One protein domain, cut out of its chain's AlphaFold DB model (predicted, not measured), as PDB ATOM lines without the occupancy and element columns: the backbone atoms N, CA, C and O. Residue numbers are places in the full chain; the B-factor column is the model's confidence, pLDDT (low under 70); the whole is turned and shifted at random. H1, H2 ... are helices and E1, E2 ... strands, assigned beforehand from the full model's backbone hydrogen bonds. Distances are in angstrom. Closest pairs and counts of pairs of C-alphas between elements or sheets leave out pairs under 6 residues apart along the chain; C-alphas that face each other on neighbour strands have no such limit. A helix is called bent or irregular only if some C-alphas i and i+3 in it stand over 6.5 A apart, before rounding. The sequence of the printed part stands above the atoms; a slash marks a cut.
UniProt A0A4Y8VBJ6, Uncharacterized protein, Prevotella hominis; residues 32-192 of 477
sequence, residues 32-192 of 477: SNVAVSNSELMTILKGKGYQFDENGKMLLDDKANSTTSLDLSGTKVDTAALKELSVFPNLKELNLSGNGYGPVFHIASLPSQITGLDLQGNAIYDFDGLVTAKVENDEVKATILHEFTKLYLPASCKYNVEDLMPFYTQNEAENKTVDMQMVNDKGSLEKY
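This is residues 32 to 192 of the 477 residues of an uncharacterized protein of Prevotella hominis (UniProt A0A4Y8VBJ6). What is the main picture? The printed part is wound in stacked turns along its longest axis: the short strands E3, E4, E5, E8 and E9 stand side by side as a curled wall, joined by loops, helices and one hairpin. E1, H1, E2 and H2 make one end of the stack, and the hairpin of E6 and E7, with H5 packed on it, lies toward the other. What is it made of? The 161 printed residues hold five named helices and ten named strands, in the order E1 H1 E2 H2 E3 H3 E4 E5 E6 E7 E8 H4 H5 E9 E10; the class is mixed, with 78 residues, under half, in named elements. The larger sheet, in the order E3 E4 E5 E8 E9 E10, is mixed. The whole is compact, with a radius of gyration of the C-alphas of 16.7 A, and elongated, spanning 57 by 32 by 23 A.

Where does the first half run? E1 is residues 32 to 35, from C-alpha 32 at (292.413, 268.250, 150.285); then come H1, 39 to 47, 12.0 A long, E2, 57 to 59, H2, 62 to 66, E3, 69 to 71, H3, 79 to 87, 15.5 A, E4, 93 to 95, and E5, 116 to 118. And the rest? E6 is residues 131 to 136, 15.6 A, E7 139 to 144, 16.0 A, E8 150 to 153, H4 155 to 159, H5 164 to 173, 14.2 A, E9 179 to 183, 13.3 A, and E10 189 to 191, with C-alpha 191 at (307.275, 257.797, 182.546).

What lies near the first residues? E1 and E2 pair with no named strand; their closest C-alphas, of Ala 35 and Lys 57, are 4.2 A apart. H1 and H3 are close but not clearly touching, with C-alphas 41 and 81 at 6.8 A, and H2 is not on the larger sheet. How do the strands pair? E3 and E4 are parallel, N 70 to O 93 at 2.9 A, as are E4 and E5, N 94 to O 116 at 2.9 A, E5 and E8, N 117 to O 150 at 2.9 A, and E8 and E9, N 151 to O 179 at 2.9 A. The hairpins are antiparallel: E6 and E7, N 132 to O 143 at 2.9 A, and E9 and E10, N 182 to O 190 at 2.9 A. E3, H3, E4 and E8, H4 H5, E9 are strand-helix-strand units, parallel neighbour strands with helices between, with right-handed crossovers. Where are the later helices, and how are the backbones formed? H5 comes closest to E7 at the C-alphas of Pro 166 and Ala 142, 5.8 A, and H4 only grazes the larger sheet with residues 155 to 158. Every O i to N i+4 pair is within hydrogen-bond range in H1, H2 and H5, but 0 of 5 in H3 and 0 of 1 in H4, where O i to N i+3 gives 5 of 6 and 2 of 2; H3 is only just irregular, with C-alphas 80 and 83 at 6.8 A.

How large is it? The two C-alphas farthest apart, of Glu 54 and Asn 137, are 57.0 A apart. Is it unbroken and confident? The printed part has no cut; the links E4 to E5 and E5 to E6 are long, with 20 and 12 residues. The mean pLDDT of the printed part is 96.9, and no printed residue is under 70.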
ATOM      1  N   SER A  32     293.013 268.063 148.967       96.56
ATOM      2  CA  SER A  32     292.413 268.250 150.285       96.56
ATOM      3  C   SER A  32     291.172 269.155 150.243       96.56
ATOM      4  O   SER A  32     291.086 270.139 149.501       96.56
ATOM      5  N   ASN A  33     290.193 268.842 151.095       93.31
ATOM      6  CA  ASN A  33     288.967 269.640 151.206       93.31
ATOM      7  C   ASN A  33     289.248 271.053 151.747       93.31
ATOM      8  O   ASN A  33     288.645 272.021 151.279       93.31
ATOM      9  N   VAL A  34     290.191 271.161 152.687       94.88
ATOM     10  CA  VAL A  34     290.697 272.416 153.261       94.88
ATOM     11  C   VAL A  34     292.004 272.843 152.589       94.88
ATOM     12  O   VAL A  34     292.714 272.010 152.026       94.88
ATOM     13  N   ALA A  35     292.327 274.133 152.656       96.75
ATOM     14  CA  ALA A  35     293.605 274.686 152.216       96.75
ATOM     15  C   ALA A  35     294.493 275.034 153.418       96.75
ATOM     16  O   ALA A  35     293.985 275.380 154.484       96.75
ATOM     17  N   VAL A  36     295.810 274.989 153.218       97.94
ATOM     18  CA  VAL A  36     296.794 275.615 154.109       97.94
ATOM     19  C   VAL A  36     296.949 277.067 153.654       97.94
ATOM     20  O   VAL A  36     297.354 277.326 152.520       97.94
ATOM     21  N   SER A  37     296.582 278.012 154.518       96.88
ATOM     22  CA  SER A  37     296.616 279.452 154.242       96.88
ATOM     23  C   SER A  37     297.827 280.139 154.876       96.88
ATOM     24  O   SER A  37     298.306 281.151 154.359       96.88
ATOM     25  N   ASN A  38     298.374 279.570 155.955       97.88
ATOM     26  CA  ASN A  38     299.581 280.069 156.593       97.88
ATOM     27  C   ASN A  38     300.805 279.839 155.684       97.88
ATOM     28  O   ASN A  38     301.161 278.707 155.346       97.88
ATOM     29  N   SER A  39     301.465 280.930 155.285       96.50
ATOM     30  CA  SER A  39     302.563 280.905 154.311       96.50
ATOM     31  C   SER A  39     303.846 280.246 154.833       96.50
ATOM     32  O   SER A  39     304.592 279.664 154.042       96.50
ATOM     33  N   GLU A  40     304.099 280.293 156.140       97.31
ATOM     34  CA  GLU A  40     305.251 279.652 156.778       97.31
ATOM     35  C   GLU A  40     305.063 278.133 156.835       97.31
ATOM     36  O   GLU A  40     305.894 277.396 156.300       97.31
ATOM     37  N   LEU A  41     303.926 277.660 157.355       98.38
ATOM     38  CA  LEU A  41     303.557 276.243 157.352       98.38
ATOM     39  C   LEU A  41     303.533 275.683 155.921       98.38
ATOM     40  O   LEU A  41     304.149 274.652 155.656       98.38
ATOM     41  N   MET A  42     302.918 276.392 154.970       98.25
ATOM     42  CA  MET A  42     302.958 276.060 153.539       98.25
ATOM     43  C   MET A  42     304.397 275.886 153.022       98.25
ATOM     44  O   MET A  42     304.688 274.943 152.283       98.25
ATOM     45  N   THR A  43     305.315 276.774 153.417       98.38
ATOM     46  CA  THR A  43     306.729 276.718 153.016       98.38
ATOM     47  C   THR A  43     307.450 275.529 153.656       98.38
ATOM     48  O   THR A  43     308.173 274.815 152.960       98.38
ATOM     49  N   ILE A  44     307.204 275.249 154.940       98.50
ATOM     50  CA  ILE A  44     307.745 274.084 155.657       98.50
ATOM     51  C   ILE A  44     307.265 272.778 155.007       98.50
ATOM     52  O   ILE A  44     308.071 271.882 154.748       98.50
ATOM     53  N   LEU A  45     305.972 272.670 154.690       98.69
ATOM     54  CA  LEU A  45     305.391 271.488 154.052       98.69
ATOM     55  C   LEU A  45     305.915 271.295 152.618       98.69
ATOM     56  O   LEU A  45     306.289 270.180 152.251       98.69
ATOM     57  N   LYS A  46     306.054 272.370 151.829       98.38
ATOM     58  CA  LYS A  46     306.717 272.318 150.512       98.38
ATOM     59  C   LYS A  46     308.190 271.914 150.620       98.38
ATOM     60  O   LYS A  46     308.639 271.078 149.840       98.38
ATOM     61  N   GLY A  47     308.921 272.416 151.616       98.25
ATOM     62  CA  GLY A  47     310.301 272.010 151.910       98.25
ATOM     63  C   GLY A  47     310.427 270.537 152.319       98.25
ATOM     64  O   GLY A  47     311.387 269.869 151.943       98.25
ATOM     65  N   LYS A  48     309.414 269.994 153.005       98.19
ATOM     66  CA  LYS A  48     309.269 268.554 153.285       98.19
ATOM     67  C   LYS A  48     308.750 267.758 152.082       98.19
ATOM     68  O   LYS A  48     308.665 266.535 152.160       98.19
ATOM     69  N   GLY A  49     308.468 268.412 150.955       98.00
ATOM     70  CA  GLY A  49     308.103 267.804 149.678       98.00
ATOM     71  C   GLY A  49     306.638 267.386 149.568       98.00
ATOM     72  O   GLY A  49     306.387 266.329 148.994       98.00
ATOM     73  N   TYR A  50     305.709 268.149 150.148       98.56
ATOM     74  CA  TYR A  50     304.277 268.076 149.835       98.56
ATOM     75  C   TYR A  50     303.925 269.081 148.731       98.56
ATOM     76  O   TYR A  50     304.506 270.168 148.663       98.56
ATOM     77  N   GLN A  51     302.983 268.720 147.861       98.00
ATOM     78  CA  GLN A  51     302.556 269.551 146.732       98.00
ATOM     79  C   GLN A  51     301.199 270.197 147.008       98.00
ATOM     80  O   GLN A  51     300.388 269.654 147.756       98.00
ATOM     81  N   PHE A  52     300.961 271.361 146.403       98.19
ATOM     82  CA  PHE A  52     299.751 272.153 146.613       98.19
ATOM     83  C   PHE A  52     299.289 272.803 145.306       98.19
ATOM     84  O   PHE A  52     300.130 273.138 144.468       98.19
ATOM     85  N   ASP A  53     297.979 272.998 145.153       96.25
ATOM     86  CA  ASP A  53     297.394 273.785 144.063       96.25
ATOM     87  C   ASP A  53     297.587 275.304 144.265       96.25
ATOM     88  O   ASP A  53     298.196 275.771 145.235       96.25
ATOM     89  N   GLU A  54     297.059 276.095 143.328       94.69
ATOM     90  CA  GLU A  54     297.077 277.564 143.382       94.69
ATOM     91  C   GLU A  54     296.254 278.161 144.541       94.69
ATOM     92  O   GLU A  54     296.496 279.301 144.935       94.69
ATOM     93  N   ASN A  55     295.330 277.387 145.122       95.38
ATOM     94  CA  ASN A  55     294.462 277.780 146.233       95.38
ATOM     95  C   ASN A  55     294.994 277.316 147.602       95.38
ATOM     96  O   ASN A  55     294.330 277.516 148.618       95.38
ATOM     97  N   GLY A  56     296.172 276.681 147.647       97.06
ATOM     98  CA  GLY A  56     296.777 276.158 148.872       97.06
ATOM     99  C   GLY A  56     296.208 274.818 149.352       97.06
ATOM    100  O   GLY A  56     296.480 274.416 150.484       97.06
ATOM    101  N   LYS A  57     295.443 274.099 148.526       97.94
ATOM    102  CA  LYS A  57     294.999 272.727 148.811       97.94
ATOM    103  C   LYS A  57     296.119 271.738 148.529       97.94
ATOM    104  O   LYS A  57     296.777 271.829 147.498       97.94
ATOM    105  N   MET A  58     296.333 270.787 149.429       98.25
ATOM    106  CA  MET A  58     297.361 269.756 149.297       98.25
ATOM    107  C   MET A  58     296.946 268.706 148.270       98.25
ATOM    108  O   MET A  58     295.808 268.242 148.295       98.25
ATOM    109  N   LEU A  59     297.872 268.310 147.400       98.12
ATOM    110  CA  LEU A  59     297.711 267.144 146.534       98.12
ATOM    111  C   LEU A  59     297.700 265.878 147.400       98.12
ATOM    112  O   LEU A  59     298.668 265.606 148.110       98.12
ATOM    113  N   LEU A  60     296.627 265.095 147.326       97.69
ATOM    114  CA  LEU A  60     296.472 263.836 148.050       97.69
ATOM    115  C   LEU A  60     297.130 262.688 147.274       97.69
ATOM    116  O   LEU A  60     296.463 261.760 146.820       97.69
ATOM    117  N   ASP A  61     298.450 262.778 147.107       96.62
ATOM    118  CA  ASP A  61     299.290 261.716 146.550       96.62
ATOM    119  C   ASP A  61     299.581 260.603 147.583       96.62
ATOM    120  O   ASP A  61     299.158 260.666 148.744       96.62
ATOM    121  N   ASP A  62     300.312 259.560 147.176       97.12
ATOM    122  CA  ASP A  62     300.706 258.450 148.059       97.12
ATOM    123  C   ASP A  62     301.395 258.932 149.342       97.12
ATOM    124  O   ASP A  62     301.239 258.329 150.404       97.12
ATOM    125  N   LYS A  63     302.149 260.032 149.272       97.56
ATOM    126  CA  LYS A  63     302.887 260.581 150.404       97.56
ATOM    127  C   LYS A  63     301.953 261.306 151.365       97.56
ATOM    128  O   LYS A  63     301.998 261.022 152.558       97.56
ATOM    129  N   ALA A  64     301.084 262.188 150.878       97.69
ATOM    130  CA  ALA A  64     300.081 262.853 151.710       97.69
ATOM    131  C   ALA A  64     299.138 261.836 152.383       97.69
ATOM    132  O   ALA A  64     298.859 261.951 153.577       97.69
ATOM    133  N   ASN A  65     298.715 260.796 151.656       97.44
ATOM    134  CA  ASN A  65     297.847 259.743 152.191       97.44
ATOM    135  C   ASN A  65     298.555 258.800 153.179       97.44
ATOM    136  O   ASN A  65     297.921 258.355 154.134       97.44
ATOM    137  N   SER A  66     299.845 258.495 152.994       97.88
ATOM    138  CA  SER A  66     300.615 257.634 153.915       97.88
ATOM    139  C   SER A  66     301.237 258.370 155.108       97.88
ATOM    140  O   SER A  66     301.769 257.725 156.012       97.88
ATOM    141  N   THR A  67     301.155 259.703 155.156       98.69
ATOM    142  CA  THR A  67     301.680 260.509 156.268       98.69
ATOM    143  C   THR A  67     300.831 260.319 157.526       98.69
ATOM    144  O   THR A  67     299.804 260.971 157.707       98.69
ATOM    145  N   THR A  68     301.281 259.431 158.414       98.62
ATOM    146  CA  THR A  68     300.706 259.211 159.754       98.62
ATOM    147  C   THR A  68     301.444 259.964 160.858       98.62
ATOM    148  O   THR A  68     300.868 260.220 161.915       98.62
ATOM    149  N   SER A  69     302.691 260.370 160.614       98.75
ATOM    150  CA  SER A  69     303.499 261.189 161.515       98.75
ATOM    151  C   SER A  69     304.180 262.328 160.755       98.75
ATOM    152  O   SER A  69     304.583 262.173 159.601       98.75
ATOM    153  N   LEU A  70     304.302 263.490 161.397       98.81
ATOM    154  CA  LEU A  70     304.949 264.667 160.824       98.81
ATOM    155  C   LEU A  70     305.889 265.306 161.844       98.81
ATOM    156  O   LEU A  70     305.493 265.699 162.940       98.81
ATOM    157  N   ASP A  71     307.148 265.444 161.445       98.75
ATOM    158  CA  ASP A  71     308.156 266.146 162.225       98.75
ATOM    159  C   ASP A  71     308.184 267.632 161.858       98.75
ATOM    160  O   ASP A  71     308.465 267.978 160.709       98.75
ATOM    161  N   LEU A  72     307.899 268.501 162.826       98.69
ATOM    162  CA  LEU A  72     307.990 269.962 162.760       98.69
ATOM    163  C   LEU A  72     308.936 270.503 163.851       98.69
ATOM    164  O   LEU A  72     308.846 271.676 164.227       98.69
ATOM    165  N   SER A  73     309.839 269.672 164.377       98.69
ATOM    166  CA  SER A  73     310.799 270.094 165.397       98.69
ATOM    167  C   SER A  73     311.737 271.198 164.895       98.69
ATOM    168  O   SER A  73     312.162 271.206 163.738       98.69
ATOM    169  N   GLY A  74     312.015 272.177 165.760       98.50
ATOM    170  CA  GLY A  74     312.890 273.319 165.466       98.50
ATOM    171  C   GLY A  74     312.457 274.227 164.302       98.50
ATOM    172  O   GLY A  74     313.243 275.074 163.880       98.50
ATOM    173  N   THR A  75     311.241 274.067 163.765       98.25
ATOM    174  CA  THR A  75     310.736 274.857 162.625       98.25
ATOM    175  C   THR A  75     310.239 276.248 163.014       98.25
ATOM    176  O   THR A  75     310.210 277.126 162.159       98.25
ATOM    177  N   LYS A  76     309.886 276.441 164.291       96.25
ATOM    178  CA  LYS A  76     309.279 277.643 164.887       96.25
ATOM    179  C   LYS A  76     307.933 278.057 164.282       96.25
ATOM    180  O   LYS A  76     307.550 279.214 164.404       96.25
ATOM    181  N   VAL A  77     307.216 277.110 163.672       96.56
ATOM    182  CA  VAL A  77     305.872 277.344 163.127       96.56
ATOM    183  C   VAL A  77     304.927 277.901 164.199       96.56
ATOM    184  O   VAL A  77     304.886 277.396 165.317       96.56
ATOM    185  N   ASP A  78     304.159 278.934 163.865       96.00
ATOM    186  CA  ASP A  78     303.167 279.518 164.777       96.00
ATOM    187  C   ASP A  78     302.110 278.473 165.205       96.00
ATOM    188  O   ASP A  78     301.560 277.741 164.371       96.00
ATOM    189  N   THR A  79     301.787 278.410 166.502       96.62
ATOM    190  CA  THR A  79     300.776 277.485 167.038       96.62
ATOM    191  C   THR A  79     299.397 277.713 166.413       96.62
ATOM    192  O   THR A  79     298.682 276.747 166.142       96.62
ATOM    193  N   ALA A  80     299.053 278.954 166.051       96.00
ATOM    194  CA  ALA A  80     297.805 279.298 165.371       96.00
ATOM    195  C   ALA A  80     297.665 278.668 163.968       96.00
ATOM    196  O   ALA A  80     296.544 278.574 163.450       96.00
ATOM    197  N   ALA A  81     298.771 278.222 163.357       97.38
ATOM    198  CA  ALA A  81     298.784 277.521 162.074       97.38
ATOM    199  C   ALA A  81     298.530 276.008 162.205       97.38
ATOM    200  O   ALA A  81     298.100 275.381 161.237       97.38
ATOM    201  N   LEU A  82     298.754 275.404 163.381       98.06
ATOM    202  CA  LEU A  82     298.714 273.943 163.565       98.06
ATOM    203  C   LEU A  82     297.351 273.327 163.207       98.06
ATOM    204  O   LEU A  82     297.300 272.217 162.679       98.06
ATOM    205  N   LYS A  83     296.250 274.069 163.374       96.94
ATOM    206  CA  LYS A  83     294.895 273.660 162.959       96.94
ATOM    207  C   LYS A  83     294.777 273.340 161.461       96.94
ATOM    208  O   LYS A  83     293.935 272.532 161.065       96.94
ATOM    209  N   GLU A  84     295.624 273.933 160.619       98.12
ATOM    210  CA  GLU A  84     295.650 273.682 159.172       98.12
ATOM    211  C   GLU A  84     296.282 272.320 158.826       98.12
ATOM    212  O   GLU A  84     296.105 271.827 157.716       98.12
ATOM    213  N   LEU A  85     296.921 271.635 159.787       98.38
ATOM    214  CA  LEU A  85     297.387 270.246 159.631       98.38
ATOM    215  C   LEU A  85     296.233 269.233 159.479       98.38
ATOM    216  O   LEU A  85     296.471 268.089 159.099       98.38
ATOM    217  N   SER A  86     294.982 269.665 159.678       97.31
ATOM    218  CA  SER A  86     293.766 268.950 159.250       97.31
ATOM    219  C   SER A  86     293.689 268.713 157.731       97.31
ATOM    220  O   SER A  86     292.870 267.922 157.269       97.31
ATOM    221  N   VAL A  87     294.566 269.352 156.948       97.75
ATOM    222  CA  VAL A  87     294.784 269.067 155.522       97.75
ATOM    223  C   VAL A  87     295.227 267.620 155.253       97.75
ATOM    224  O   VAL A  87     294.930 267.077 154.189       97.75
ATOM    225  N   PHE A  88     295.914 266.986 156.211       98.06
ATOM    226  CA  PHE A  88     296.374 265.604 156.100       98.06
ATOM    227  C   PHE A  88     295.259 264.620 156.486       98.06
ATOM    228  O   PHE A  88     294.744 264.720 157.601       98.06
ATOM    229  N   PRO A  89     294.925 263.618 155.652       96.31
ATOM    230  CA  PRO A  89     293.811 262.708 155.933       96.31
ATOM    231  C   PRO A  89     294.103 261.701 157.058       96.31
ATOM    232  O   PRO A  89     293.191 261.316 157.785       96.31
ATOM    233  N   ASN A  90     295.364 261.275 157.214       98.00
ATOM    234  CA  ASN A  90     295.750 260.161 158.094       98.00
ATOM    235  C   ASN A  90     296.775 260.533 159.181       98.00
ATOM    236  O   ASN A  90     297.252 259.653 159.896       98.00
ATOM    237  N   LEU A  91     297.104 261.819 159.335       98.69
ATOM    238  CA  LEU A  91     298.105 262.292 160.293       98.69
ATOM    239  C   LEU A  91     297.615 262.127 161.740       98.69
ATOM    240  O   LEU A  91     296.539 262.615 162.090       98.69
ATOM    241  N   LYS A  92     298.419 261.444 162.563       98.56
ATOM    242  CA  LYS A  92     298.158 261.118 163.975       98.56
ATOM    243  C   LYS A  92     299.228 261.622 164.934       98.56
ATOM    244  O   LYS A  92     298.874 262.012 166.041       98.56
ATOM    245  N   GLU A  93     300.500 261.624 164.536       98.75
ATOM    246  CA  GLU A  93     301.601 262.050 165.410       98.75
ATOM    247  C   GLU A  93     302.277 263.341 164.935       98.75
ATOM    248  O   GLU A  93     302.637 263.462 163.764       98.75
ATOM    249  N   LEU A  94     302.524 264.271 165.859       98.69
ATOM    250  CA  LEU A  94     303.336 265.467 165.631       98.69
ATOM    251  C   LEU A  94     304.562 265.485 166.541       98.69
ATOM    252  O   LEU A  94     304.434 265.406 167.763       98.69
ATOM    253  N   ASN A  95     305.739 265.690 165.949       98.81
ATOM    254  CA  ASN A  95     306.901 266.155 166.701       98.81
ATOM    255  C   ASN A  95     306.976 267.683 166.621       98.81
ATOM    256  O   ASN A  95     307.230 268.243 165.556       98.81
ATOM    257  N   LEU A  96     306.744 268.340 167.754       98.81
ATOM    258  CA  LEU A  96     306.785 269.787 167.954       98.81
ATOM    259  C   LEU A  96     307.939 270.207 168.892       98.81
ATOM    260  O   LEU A  96     307.925 271.317 169.437       98.81
ATOM    261  N   SER A  97     308.945 269.353 169.085       98.50
ATOM    262  CA  SER A  97     310.077 269.638 169.973       98.50
ATOM    263  C   SER A  97     310.945 270.825 169.520       98.50
ATOM    264  O   SER A  97     311.088 271.115 168.331       98.50
ATOM    265  N   GLY A  98     311.533 271.546 170.479       98.06
ATOM    266  CA  GLY A  98     312.525 272.600 170.231       98.06
ATOM    267  C   GLY A  98     312.032 273.808 169.424       98.06
ATOM    268  O   GLY A  98     312.849 274.506 168.823       98.06
ATOM    269  N   ASN A  99     310.722 274.060 169.375       98.38
ATOM    270  CA  ASN A  99     310.144 275.198 168.649       98.38
ATOM    271  C   ASN A  99     310.185 276.513 169.446       98.38
ATOM    272  O   ASN A  99     310.054 277.584 168.858       98.38
ATOM    273  N   GLY A 100     310.429 276.450 170.758       97.50
ATOM    274  CA  GLY A 100     310.437 277.615 171.645       97.50
ATOM    275  C   GLY A 100     309.045 278.014 172.136       97.50
ATOM    276  O   GLY A 100     308.844 279.170 172.492       97.50
ATOM    277  N   TYR A 101     308.087 277.081 172.146       97.75
ATOM    278  CA  TYR A 101     306.755 277.331 172.695       97.75
ATOM    279  C   TYR A 101     306.790 277.512 174.215       97.75
ATOM    280  O   TYR A 101     307.586 276.875 174.909       97.75
ATOM    281  N   GLY A 102     305.890 278.354 174.715       95.81
ATOM    282  CA  GLY A 102     305.790 278.727 176.121       95.81
ATOM    283  C   GLY A 102     305.320 280.180 176.290       95.81
ATOM    284  O   GLY A 102     305.393 280.952 175.335       95.81
ATOM    285  N   PRO A 103     304.847 280.569 177.489       96.19
ATOM    286  CA  PRO A 103     304.650 279.706 178.656       96.19
ATOM    287  C   PRO A 103     303.399 278.811 178.564       96.19
ATOM    288  O   PRO A 103     303.352 277.774 179.222       96.19
ATOM    289  N   VAL A 104     302.422 279.158 177.721       96.94
ATOM    290  CA  VAL A 104     301.172 278.401 177.513       96.94
ATOM    291  C   VAL A 104     301.229 277.627 176.193       96.94
ATOM    292  O   VAL A 104     301.746 278.139 175.198       96.94
ATOM    293  N   PHE A 105     300.672 276.413 176.154       98.12
ATOM    294  CA  PHE A 105     300.421 275.678 174.913       98.12
ATOM    295  C   PHE A 105     298.945 275.273 174.807       98.12
ATOM    296  O   PHE A 105     298.522 274.261 175.361       98.12
ATOM    297  N   HIS A 106     298.168 276.056 174.053       97.50
ATOM    298  CA  HIS A 106     296.743 275.804 173.828       97.50
ATOM    299  C   HIS A 106     296.527 274.538 172.985       97.50
ATOM    300  O   HIS A 106     296.697 274.564 171.761       97.50
ATOM    301  N   ILE A 107     296.090 273.445 173.610       97.88
ATOM    302  CA  ILE A 107     295.843 272.146 172.960       97.88
ATOM    303  C   ILE A 107     294.796 272.257 171.844       97.88
ATOM    304  O   ILE A 107     294.944 271.624 170.801       97.88
ATOM    305  N   ALA A 108     293.818 273.157 171.990       94.56
ATOM    306  CA  ALA A 108     292.820 273.481 170.963       94.56
ATOM    307  C   ALA A 108     293.409 274.020 169.634       94.56
ATOM    308  O   ALA A 108     292.692 274.130 168.638       94.56
ATOM    309  N   SER A 109     294.708 274.338 169.590       96.06
ATOM    310  CA  SER A 109     295.442 274.636 168.349       96.06
ATOM    311  C   SER A 109     295.622 273.407 167.451       96.06
ATOM    312  O   SER A 109     295.886 273.550 166.257       96.06
ATOM    313  N   LEU A 110     295.514 272.199 168.008       98.06
ATOM    314  CA  LEU A 110     295.718 270.940 167.301       98.06
ATOM    315  C   LEU A 110     294.418 270.449 166.641       98.06
ATOM    316  O   LEU A 110     293.349 270.500 167.249       98.06
ATOM    317  N   PRO A 111     294.482 269.881 165.425       97.06
ATOM    318  CA  PRO A 111     293.384 269.089 164.884       97.06
ATOM    319  C   PRO A 111     293.075 267.891 165.795       97.06
ATOM    320  O   PRO A 111     293.985 267.162 166.187       97.06
ATOM    321  N   SER A 112     291.795 267.609 166.056       95.69
ATOM    322  CA  SER A 112     291.349 266.502 166.931       95.69
ATOM    323  C   SER A 112     291.772 265.099 166.471       95.69
ATOM    324  O   SER A 112     291.675 264.133 167.221       95.69
ATOM    325  N   GLN A 113     292.252 264.965 165.233       97.12
ATOM    326  CA  GLN A 113     292.818 263.724 164.708       97.12
ATOM    327  C   GLN A 113     294.231 263.412 165.230       97.12
ATOM    328  O   GLN A 113     294.649 262.262 165.089       97.12
ATOM    329  N   ILE A 114     294.950 264.394 165.790       98.56
ATOM    330  CA  ILE A 114     296.297 264.227 166.351       98.56
ATOM    331  C   ILE A 114     296.187 263.582 167.732       98.56
ATOM    332  O   ILE A 114     295.629 264.186 168.640       98.56
ATOM    333  N   THR A 115     296.742 262.384 167.903       98.12
ATOM    334  CA  THR A 115     296.730 261.637 169.176       98.12
ATOM    335  C   THR A 115     298.135 261.312 169.688       98.12
ATOM    336  O   THR A 115     298.278 260.807 170.797       98.12
ATOM    337  N   GLY A 116     299.188 261.596 168.919       98.75
ATOM    338  CA  GLY A 116     300.572 261.551 169.383       98.75
ATOM    339  C   GLY A 116     301.209 262.932 169.330       98.75
ATOM    340  O   GLY A 116     301.153 263.596 168.295       98.75
ATOM    341  N   LEU A 117     301.827 263.361 170.425       98.88
ATOM    342  CA  LEU A 117     302.438 264.681 170.529       98.88
ATOM    343  C   LEU A 117     303.781 264.620 171.263       98.88
ATOM    344  O   LEU A 117     303.892 264.001 172.317       98.88
ATOM    345  N   ASP A 118     304.790 265.287 170.711       98.81
ATOM    346  CA  ASP A 118     306.095 265.486 171.344       98.81
ATOM    347  C   ASP A 118     306.405 266.985 171.444       98.81
ATOM    348  O   ASP A 118     306.455 267.684 170.433       98.81
ATOM    349  N   LEU A 119     306.582 267.478 172.670       98.75
ATOM    350  CA  LEU A 119     306.823 268.882 173.010       98.75
ATOM    351  C   LEU A 119     308.190 269.106 173.677       98.75
ATOM    352  O   LEU A 119     308.420 270.179 174.239       98.75
ATOM    353  N   GLN A 120     309.107 268.134 173.634       98.12
ATOM    354  CA  GLN A 120     310.418 268.228 174.293       98.12
ATOM    355  C   GLN A 120     311.196 269.503 173.908       98.12
ATOM    356  O   GLN A 120     311.090 270.009 172.796       98.12
ATOM    357  N   GLY A 121     312.007 270.053 174.816       96.88
ATOM    358  CA  GLY A 121     312.821 271.246 174.526       96.88
ATOM    359  C   GLY A 121     312.039 272.553 174.297       96.88
ATOM    360  O   GLY A 121     312.621 273.521 173.814       96.88
ATOM    361  N   ASN A 122     310.746 272.593 174.628       98.19
ATOM    362  CA  ASN A 122     309.966 273.826 174.786       98.19
ATOM    363  C   ASN A 122     309.906 274.238 176.277       98.19
ATOM    364  O   ASN A 122     310.275 273.451 177.146       98.19
ATOM    365  N   ALA A 123     309.439 275.452 176.580       96.88
ATOM    366  CA  ALA A 123     309.329 276.001 177.937       96.88
ATOM    367  C   ALA A 123     307.850 276.206 178.321       96.88
ATOM    368  O   ALA A 123     307.387 277.326 178.521       96.88
ATOM    369  N   ILE A 124     307.095 275.105 178.353       98.19
ATOM    370  CA  ILE A 124     305.638 275.094 178.555       98.19
ATOM    371  C   ILE A 124     305.311 274.781 180.019       98.19
ATOM    372  O   ILE A 124     305.837 273.812 180.578       98.19
ATOM    373  N   TYR A 125     304.417 275.578 180.602       97.56
ATOM    374  CA  TYR A 125     303.968 275.505 181.992       97.56
ATOM    375  C   TYR A 125     302.437 275.382 182.125       97.56
ATOM    376  O   TYR A 125     301.976 274.827 183.115       97.56
ATOM    377  N   ASP A 126     301.649 275.843 181.146       97.50
ATOM    378  CA  ASP A 126     300.174 275.734 181.110       97.50
ATOM    379  C   ASP A 126     299.729 274.966 179.846       97.50
ATOM    380  O   ASP A 126     300.283 275.191 178.763       97.50
ATOM    381  N   PHE A 127     298.769 274.045 179.990       97.88
ATOM    382  CA  PHE A 127     298.270 273.154 178.932       97.88
ATOM    383  C   PHE A 127     296.780 273.380 178.640       97.88
ATOM    384  O   PHE A 127     296.025 272.429 178.416       97.88
ATOM    385  N   ASP A 128     296.366 274.649 178.623       95.62
ATOM    386  CA  ASP A 128     295.010 275.093 178.302       95.62
ATOM    387  C   ASP A 128     294.322 274.269 177.194       95.62
ATOM    388  O   ASP A 128     294.837 274.062 176.088       95.62
ATOM    389  N   GLY A 129     293.116 273.795 177.506       96.19
ATOM    390  CA  GLY A 129     292.315 272.957 176.620       96.19
ATOM    391  C   GLY A 129     292.674 271.466 176.604       96.19
ATOM    392  O   GLY A 129     292.096 270.744 175.796       96.19
ATOM    393  N   LEU A 130     293.575 270.971 177.464       98.38
ATOM    394  CA  LEU A 130     293.821 269.526 177.622       98.38
ATOM    395  C   LEU A 130     292.650 268.807 178.315       98.38
ATOM    396  O   LEU A 130     292.240 267.708 177.925       98.38
ATOM    397  N   VAL A 131     292.122 269.426 179.369       98.12
ATOM    398  CA  VAL A 131     291.170 268.838 180.316       98.12
ATOM    399  C   VAL A 131     290.339 269.953 180.961       98.12
ATOM    400  O   VAL A 131     290.779 271.098 181.024       98.12
ATOM    401  N   THR A 132     289.143 269.647 181.465       97.19
ATOM    402  CA  THR A 132     288.514 270.463 182.520       97.19
ATOM    403  C   THR A 132     288.452 269.656 183.801       97.19
ATOM    404  O   THR A 132     288.075 268.487 183.766       97.19
ATOM    405  N   ALA A 133     288.806 270.256 184.936       96.94
ATOM    406  CA  ALA A 133     288.775 269.563 186.218       96.94
ATOM    407  C   ALA A 133     288.288 270.460 187.362       96.94
ATOM    408  O   ALA A 133     288.410 271.684 187.317       96.94
ATOM    409  N   LYS A 134     287.704 269.833 188.385       94.69
ATOM    410  CA  LYS A 134     287.174 270.483 189.592       94.69
ATOM    411  C   LYS A 134     287.161 269.510 190.765       94.69
ATOM    412  O   LYS A 134     287.081 268.301 190.563       94.69
ATOM    413  N   VAL A 135     287.172 270.044 191.983       91.81
ATOM    414  CA  VAL A 135     286.951 269.247 193.196       91.81
ATOM    415  C   VAL A 135     285.451 268.980 193.366       91.81
ATOM    416  O   VAL A 135     284.642 269.908 193.351       91.81
ATOM    417  N   GLU A 136     285.071 267.717 193.540       89.88
ATOM    418  CA  GLU A 136     283.732 267.287 193.945       89.88
ATOM    419  C   GLU A 136     283.849 266.244 195.061       89.88
ATOM    420  O   GLU A 136     284.360 265.155 194.819       89.88
ATOM    421  N   ASN A 137     283.316 266.538 196.252       85.31
ATOM    422  CA  ASN A 137     283.423 265.673 197.440       85.31
ATOM    423  C   ASN A 137     284.884 265.301 197.774       85.31
ATOM    424  O   ASN A 137     285.199 264.127 197.942       85.31
ATOM    425  N   ASP A 138     285.763 266.305 197.821       81.25
ATOM    426  CA  ASP A 138     287.204 266.185 198.105       81.25
ATOM    427  C   ASP A 138     288.034 265.379 197.075       81.25
ATOM    428  O   ASP A 138     289.243 265.222 197.241       81.25
ATOM    429  N   GLU A 139     287.427 264.944 195.965       87.06
ATOM    430  CA  GLU A 139     288.101 264.287 194.837       87.06
ATOM    431  C   GLU A 139     288.194 265.215 193.615       87.06
ATOM    432  O   GLU A 139     287.230 265.895 193.256       87.06
ATOM    433  N   VAL A 140     289.339 265.216 192.922       93.56
ATOM    434  CA  VAL A 140     289.488 265.915 191.636       93.56
ATOM    435  C   VAL A 140     288.844 265.076 190.537       93.56
ATOM    436  O   VAL A 140     289.321 263.991 190.215       93.56
ATOM    437  N   LYS A 141     287.774 265.594 189.928       93.94
ATOM    438  CA  LYS A 141     287.124 264.980 188.764       93.94
ATOM    439  C   LYS A 141     287.460 265.745 187.503       93.94
ATOM    440  O   LYS A 141     287.392 266.976 187.493       93.94
ATOM    441  N   ALA A 142     287.761 265.003 186.447       97.06
ATOM    442  CA  ALA A 142     288.276 265.529 185.198       97.06
ATOM    443  C   ALA A 142     287.458 265.053 183.988       97.06
ATOM    444  O   ALA A 142     286.929 263.944 183.971       97.06
ATOM    445  N   THR A 143     287.404 265.887 182.952       97.31
ATOM    446  CA  THR A 143     286.889 265.548 181.623       97.31
ATOM    447  C   THR A 143     287.982 265.853 180.610       97.31
ATOM    448  O   THR A 143     288.338 267.016 180.415       97.31
ATOM    449  N   ILE A 144     288.514 264.814 179.967       97.81
ATOM    450  CA  ILE A 144     289.519 264.943 178.904       97.81
ATOM    451  C   ILE A 144     288.880 265.677 177.716       97.81
ATOM    452  O   ILE A 144     287.822 265.277 177.231       97.81
ATOM    453  N   LEU A 145     289.511 266.763 177.267       98.00
ATOM    454  CA  LEU A 145     289.055 267.548 176.115       98.00
ATOM    455  C   LEU A 145     289.733 267.105 174.814       98.00
ATOM    456  O   LEU A 145     289.134 267.209 173.743       98.00
ATOM    457  N   HIS A 146     290.960 266.586 174.912       97.50
ATOM    458  CA  HIS A 146     291.733 266.076 173.783       97.50
ATOM    459  C   HIS A 146     292.404 264.751 174.157       97.50
ATOM    460  O   HIS A 146     293.207 264.686 175.084       97.50
ATOM    461  N   GLU A 147     292.062 263.681 173.442       96.56
ATOM    462  CA  GLU A 147     292.571 262.331 173.713       96.56
ATOM    463  C   GLU A 147     293.963 262.138 173.086       96.56
ATOM    464  O   GLU A 147     294.156 262.363 171.889       96.56
ATOM    465  N   PHE A 148     294.925 261.651 173.874       98.31
ATOM    466  CA  PHE A 148     296.257 261.278 173.395       98.31
ATOM    467  C   PHE A 148     296.525 259.793 173.636       98.31
ATOM    468  O   PHE A 148     296.234 259.257 174.696       98.31
ATOM    469  N   THR A 149     297.152 259.137 172.662       97.75
ATOM    470  CA  THR A 149     297.798 257.825 172.804       97.75
ATOM    471  C   THR A 149     299.273 257.957 173.191       97.75
ATOM    472  O   THR A 149     299.854 257.007 173.710       97.75
ATOM    473  N   LYS A 150     299.890 259.121 172.937       98.56
ATOM    474  CA  LYS A 150     301.294 259.437 173.237       98.56
ATOM    475  C   LYS A 150     301.455 260.932 173.520       98.56
ATOM    476  O   LYS A 150     300.987 261.750 172.728       98.56
ATOM    477  N   LEU A 151     302.146 261.281 174.604       98.75
ATOM    478  CA  LEU A 151     302.386 262.667 175.014       98.75
ATOM    479  C   LEU A 151     303.763 262.796 175.686       98.75
ATOM    480  O   LEU A 151     303.936 262.398 176.837       98.75
ATOM    481  N   TYR A 152     304.747 263.341 174.969       98.81
ATOM    482  CA  TYR A 152     306.101 263.572 175.487       98.81
ATOM    483  C   TYR A 152     306.293 265.048 175.852       98.81
ATOM    484  O   TYR A 152     306.110 265.938 175.021       98.81
ATOM    485  N   LEU A 153     306.663 265.302 177.106       98.81
ATOM    486  CA  LEU A 153     306.624 266.617 177.747       98.81
ATOM    487  C   LEU A 153     308.030 267.158 178.060       98.81
ATOM    488  O   LEU A 153     308.901 266.391 178.486       98.81
ATOM    489  N   PRO A 154     308.275 268.473 177.922       98.19
ATOM    490  CA  PRO A 154     309.501 269.096 178.411       98.19
ATOM    491  C   PRO A 154     309.562 269.139 179.950       98.19
ATOM    492  O   PRO A 154     308.554 269.020 180.642       98.19
ATOM    493  N   ALA A 155     310.760 269.350 180.502       96.50
ATOM    494  CA  ALA A 155     310.995 269.348 181.951       96.50
ATOM    495  C   ALA A 155     310.271 270.484 182.706       96.50
ATOM    496  O   ALA A 155     309.972 270.350 183.892       96.50
ATOM    497  N   SER A 156     309.955 271.590 182.021       96.31
ATOM    498  CA  SER A 156     309.185 272.727 182.555       96.31
ATOM    499  C   SER A 156     307.797 272.322 183.067       96.31
ATOM    500  O   SER A 156     307.266 272.927 183.997       96.31
ATOM    501  N   CYS A 157     307.234 271.248 182.515       96.31
ATOM    502  CA  CYS A 157     305.888 270.775 182.812       96.31
ATOM    503  C   CYS A 157     305.716 270.221 184.228       96.31
ATOM    504  O   CYS A 157     304.583 270.058 184.672       96.31
ATOM    505  N   LYS A 158     306.806 269.984 184.974       96.19
ATOM    506  CA  LYS A 158     306.722 269.558 186.379       96.19
ATOM    507  C   LYS A 158     305.952 270.548 187.263       96.19
ATOM    508  O   LYS A 158     305.394 270.121 188.273       96.19
ATOM    509  N   TYR A 159     305.878 271.820 186.859       97.25
ATOM    510  CA  TYR A 159     305.133 272.887 187.533       97.25
ATOM    511  C   TYR A 159     303.634 272.948 187.197       97.25
ATOM    512  O   TYR A 159     302.904 273.640 187.906       97.25
ATOM    513  N   ASN A 160     303.168 272.239 186.161       97.88
ATOM    514  CA  ASN A 160     301.749 272.179 185.819       97.88
ATOM    515  C   ASN A 160     301.038 271.129 186.684       97.88
ATOM    516  O   ASN A 160     301.295 269.928 186.557       97.88
ATOM    517  N   VAL A 161     300.141 271.587 187.556       97.38
ATOM    518  CA  VAL A 161     299.244 270.716 188.334       97.38
ATOM    519  C   VAL A 161     297.798 270.813 187.835       97.38
ATOM    520  O   VAL A 161     297.061 269.840 187.936       97.38
ATOM    521  N   GLU A 162     297.409 271.958 187.265       97.38
ATOM    522  CA  GLU A 162     296.055 272.246 186.764       97.38
ATOM    523  C   GLU A 162     295.596 271.288 185.653       97.38
ATOM    524  O   GLU A 162     294.455 270.841 185.677       97.38
ATOM    525  N   ASP A 163     296.465 270.911 184.714       98.25
ATOM    526  CA  ASP A 163     296.047 270.152 183.528       98.25
ATOM    527  C   ASP A 163     296.612 268.725 183.522       98.25
ATOM    528  O   ASP A 163     295.890 267.738 183.367       98.25
ATOM    529  N   LEU A 164     297.930 268.590 183.707       98.44
ATOM    530  CA  LEU A 164     298.644 267.326 183.515       98.44
ATOM    531  C   LEU A 164     298.380 266.303 184.622       98.44
ATOM    532  O   LEU A 164     298.375 265.104 184.345       98.44
ATOM    533  N   MET A 165     298.171 266.744 185.867       97.81
ATOM    534  CA  MET A 165     297.787 265.844 186.960       97.81
ATOM    535  C   MET A 165     296.396 265.233 186.709       97.81
ATOM    536  O   MET A 165     296.343 264.007 186.602       97.81
ATOM    537  N   PRO A 166     295.305 266.011 186.533       98.12
ATOM    538  CA  PRO A 166     293.981 265.441 186.278       98.12
ATOM    539  C   PRO A 166     293.887 264.680 184.952       98.12
ATOM    540  O   PRO A 166     293.195 263.666 184.888       98.12
ATOM    541  N   PHE A 167     294.603 265.101 183.900       98.50
ATOM    542  CA  PHE A 167     294.686 264.316 182.665       98.50
ATOM    543  C   PHE A 167     295.302 262.928 182.914       98.50
ATOM    544  O   PHE A 167     294.758 261.920 182.462       98.50
ATOM    545  N   TYR A 168     296.415 262.853 183.650       98.00
ATOM    546  CA  TYR A 168     297.080 261.586 183.957       98.00
ATOM    547  C   TYR A 168     296.223 260.679 184.853       98.00
ATOM    548  O   TYR A 168     296.024 259.506 184.529       98.00
ATOM    549  N   THR A 169     295.679 261.210 185.953       96.75
ATOM    550  CA  THR A 169     294.901 260.413 186.915       96.75
ATOM    551  C   THR A 169     293.586 259.908 186.323       96.75
ATOM    552  O   THR A 169     293.228 258.758 186.570       96.75
ATOM    553  N   GLN A 170     292.910 260.696 185.477       97.06
ATOM    554  CA  GLN A 170     291.705 260.254 184.765       97.06
ATOM    555  C   GLN A 170     292.000 259.098 183.800       97.06
ATOM    556  O   GLN A 170     291.254 258.123 183.768       97.06
ATOM    557  N   ASN A 171     293.100 259.170 183.039       96.75
ATOM    558  CA  ASN A 171     293.483 258.099 182.115       96.75
ATOM    559  C   ASN A 171     293.833 256.793 182.850       96.75
ATOM    560  O   ASN A 171     293.361 255.728 182.449       96.75
ATOM    561  N   GLU A 172     294.601 256.861 183.943       94.69
ATOM    562  CA  GLU A 172     294.909 255.681 184.768       94.69
ATOM    563  C   GLU A 172     293.626 255.102 185.410       94.69
ATOM    564  O   GLU A 172     293.422 253.888 185.377       94.69
ATOM    565  N   ALA A 173     292.702 255.942 185.902       93.81
ATOM    566  CA  ALA A 173     291.416 255.502 186.458       93.81
ATOM    567  C   ALA A 173     290.494 254.835 185.413       93.81
ATOM    568  O   ALA A 173     289.835 253.833 185.704       93.81
ATOM    569  N   GLU A 174     290.479 255.341 184.178       94.69
ATOM    570  CA  GLU A 174     289.759 254.745 183.041       94.69
ATOM    571  C   GLU A 174     290.467 253.510 182.448       94.69
ATOM    572  O   GLU A 174     289.912 252.850 181.569       94.69
ATOM    573  N   ASN A 175     291.661 253.150 182.943       92.94
ATOM    574  CA  ASN A 175     292.539 252.108 182.388       92.94
ATOM    575  C   ASN A 175     292.907 252.352 180.905       92.94
ATOM    576  O   ASN A 175     293.078 251.408 180.128       92.94
ATOM    577  N   LYS A 176     293.029 253.622 180.501       92.94
ATOM    578  CA  LYS A 176     293.499 254.026 179.170       92.94
ATOM    579  C   LYS A 176     295.024 253.955 179.094       92.94
ATOM    580  O   LYS A 176     295.732 254.515 179.927       92.94
ATOM    581  N   THR A 177     295.543 253.325 178.042       91.56
ATOM    582  CA  THR A 177     296.986 253.297 177.770       91.56
ATOM    583  C   THR A 177     297.418 254.567 177.041       91.56
ATOM    584  O   THR A 177     297.241 254.669 175.826       91.56
ATOM    585  N   VAL A 178     298.031 255.500 177.769       96.94
ATOM    586  CA  VAL A 178     298.714 256.674 177.202       96.94
ATOM    587  C   VAL A 178     300.217 256.536 177.427       96.94
ATOM    588  O   VAL A 178     300.664 256.389 178.564       96.94
ATOM    589  N   ASP A 179     301.012 256.612 176.360       98.25
ATOM    590  CA  ASP A 179     302.470 256.710 176.465       98.25
ATOM    591  C   ASP A 179     302.873 258.145 176.843       98.25
ATOM    592  O   ASP A 179     303.225 258.974 175.997       98.25
ATOM    593  N   MET A 180     302.707 258.465 178.128       98.44
ATOM    594  CA  MET A 180     302.979 259.781 178.698       98.44
ATOM    595  C   MET A 180     304.361 259.798 179.360       98.44
ATOM    596  O   MET A 180     304.612 259.086 180.336       98.44
ATOM    597  N   GLN A 181     305.260 260.630 178.838       98.62
ATOM    598  CA  GLN A 181     306.646 260.734 179.302       98.62
ATOM    599  C   GLN A 181     307.034 262.197 179.518       98.62
ATOM    600  O   GLN A 181     306.511 263.092 178.857       98.62
ATOM    601  N   MET A 182     307.964 262.451 180.433       98.38
ATOM    602  CA  MET A 182     308.482 263.787 180.728       98.38
ATOM    603  C   MET A 182     310.005 263.757 180.791       98.38
ATOM    604  O   MET A 182     310.600 262.792 181.268       98.38
ATOM    605  N   VAL A 183     310.638 264.822 180.301       97.88
ATOM    606  CA  VAL A 183     312.089 265.002 180.401       97.88
ATOM    607  C   VAL A 183     312.478 265.261 181.860       97.88
ATOM    608  O   VAL A 183     311.990 266.205 182.478       97.88
ATOM    609  N   ASN A 184     313.372 264.434 182.400       93.88
ATOM    610  CA  ASN A 184     313.951 264.591 183.733       93.88
ATOM    611  C   ASN A 184     315.043 265.684 183.763       93.88
ATOM    612  O   ASN A 184     315.503 266.168 182.727       93.88
ATOM    613  N   ASP A 185     315.548 266.012 184.955       87.12
ATOM    614  CA  ASP A 185     316.602 267.028 185.141       87.12
ATOM    615  C   ASP A 185     317.974 266.644 184.521       87.12
ATOM    616  O   ASP A 185     318.922 267.428 184.554       87.12
ATOM    617  N   LYS A 186     318.098 265.450 183.916       89.94
ATOM    618  CA  LYS A 186     319.267 264.983 183.142       89.94
ATOM    619  C   LYS A 186     319.031 265.018 181.622       89.94
ATOM    620  O   LYS A 186     319.879 264.538 180.871       89.94
ATOM    621  N   GLY A 187     317.894 265.539 181.157       91.81
ATOM    622  CA  GLY A 187     317.556 265.614 179.733       91.81
ATOM    623  C   GLY A 187     317.093 264.291 179.107       91.81
ATOM    624  O   GLY A 187     317.128 264.161 177.888       91.81
ATOM    625  N   SER A 188     316.698 263.297 179.910       95.75
ATOM    626  CA  SER A 188     316.204 261.988 179.444       95.75
ATOM    627  C   SER A 188     314.705 261.839 179.705       95.75
ATOM    628  O   SER A 188     314.219 262.321 180.723       95.75
ATOM    629  N   LEU A 189     313.975 261.155 178.821       97.62
ATOM    630  CA  LEU A 189     312.561 260.836 179.045       97.62
ATOM    631  C   LEU A 189     312.385 259.748 180.116       97.62
ATOM    632  O   LEU A 189     313.073 258.726 180.096       97.62
ATOM    633  N   GLU A 190     311.415 259.950 181.003       97.62
ATOM    634  CA  GLU A 190     310.931 258.980 181.992       97.62
ATOM    635  C   GLU A 190     309.389 258.949 181.982       97.62
ATOM    636  O   GLU A 190     308.761 259.919 181.549       97.62
ATOM    637  N   LYS A 191     308.751 257.858 182.451       97.62
ATOM    638  CA  LYS A 191     307.275 257.797 182.546       97.62
ATOM    639  C   LYS A 191     306.781 258.940 183.441       97.62
ATOM    640  O   LYS A 191     307.229 259.071 184.585       97.62
ATOM    641  N   TYR A 192     305.828 259.725 182.939       98.06
ATOM    642  CA  TYR A 192     305.189 260.770 183.731       98.06
ATOM    643  C   TYR A 192     304.502 260.179 184.970       98.06
ATOM    644  O   TYR A 192     303.949 259.078 184.942       98.06
TER     645      TYR A 192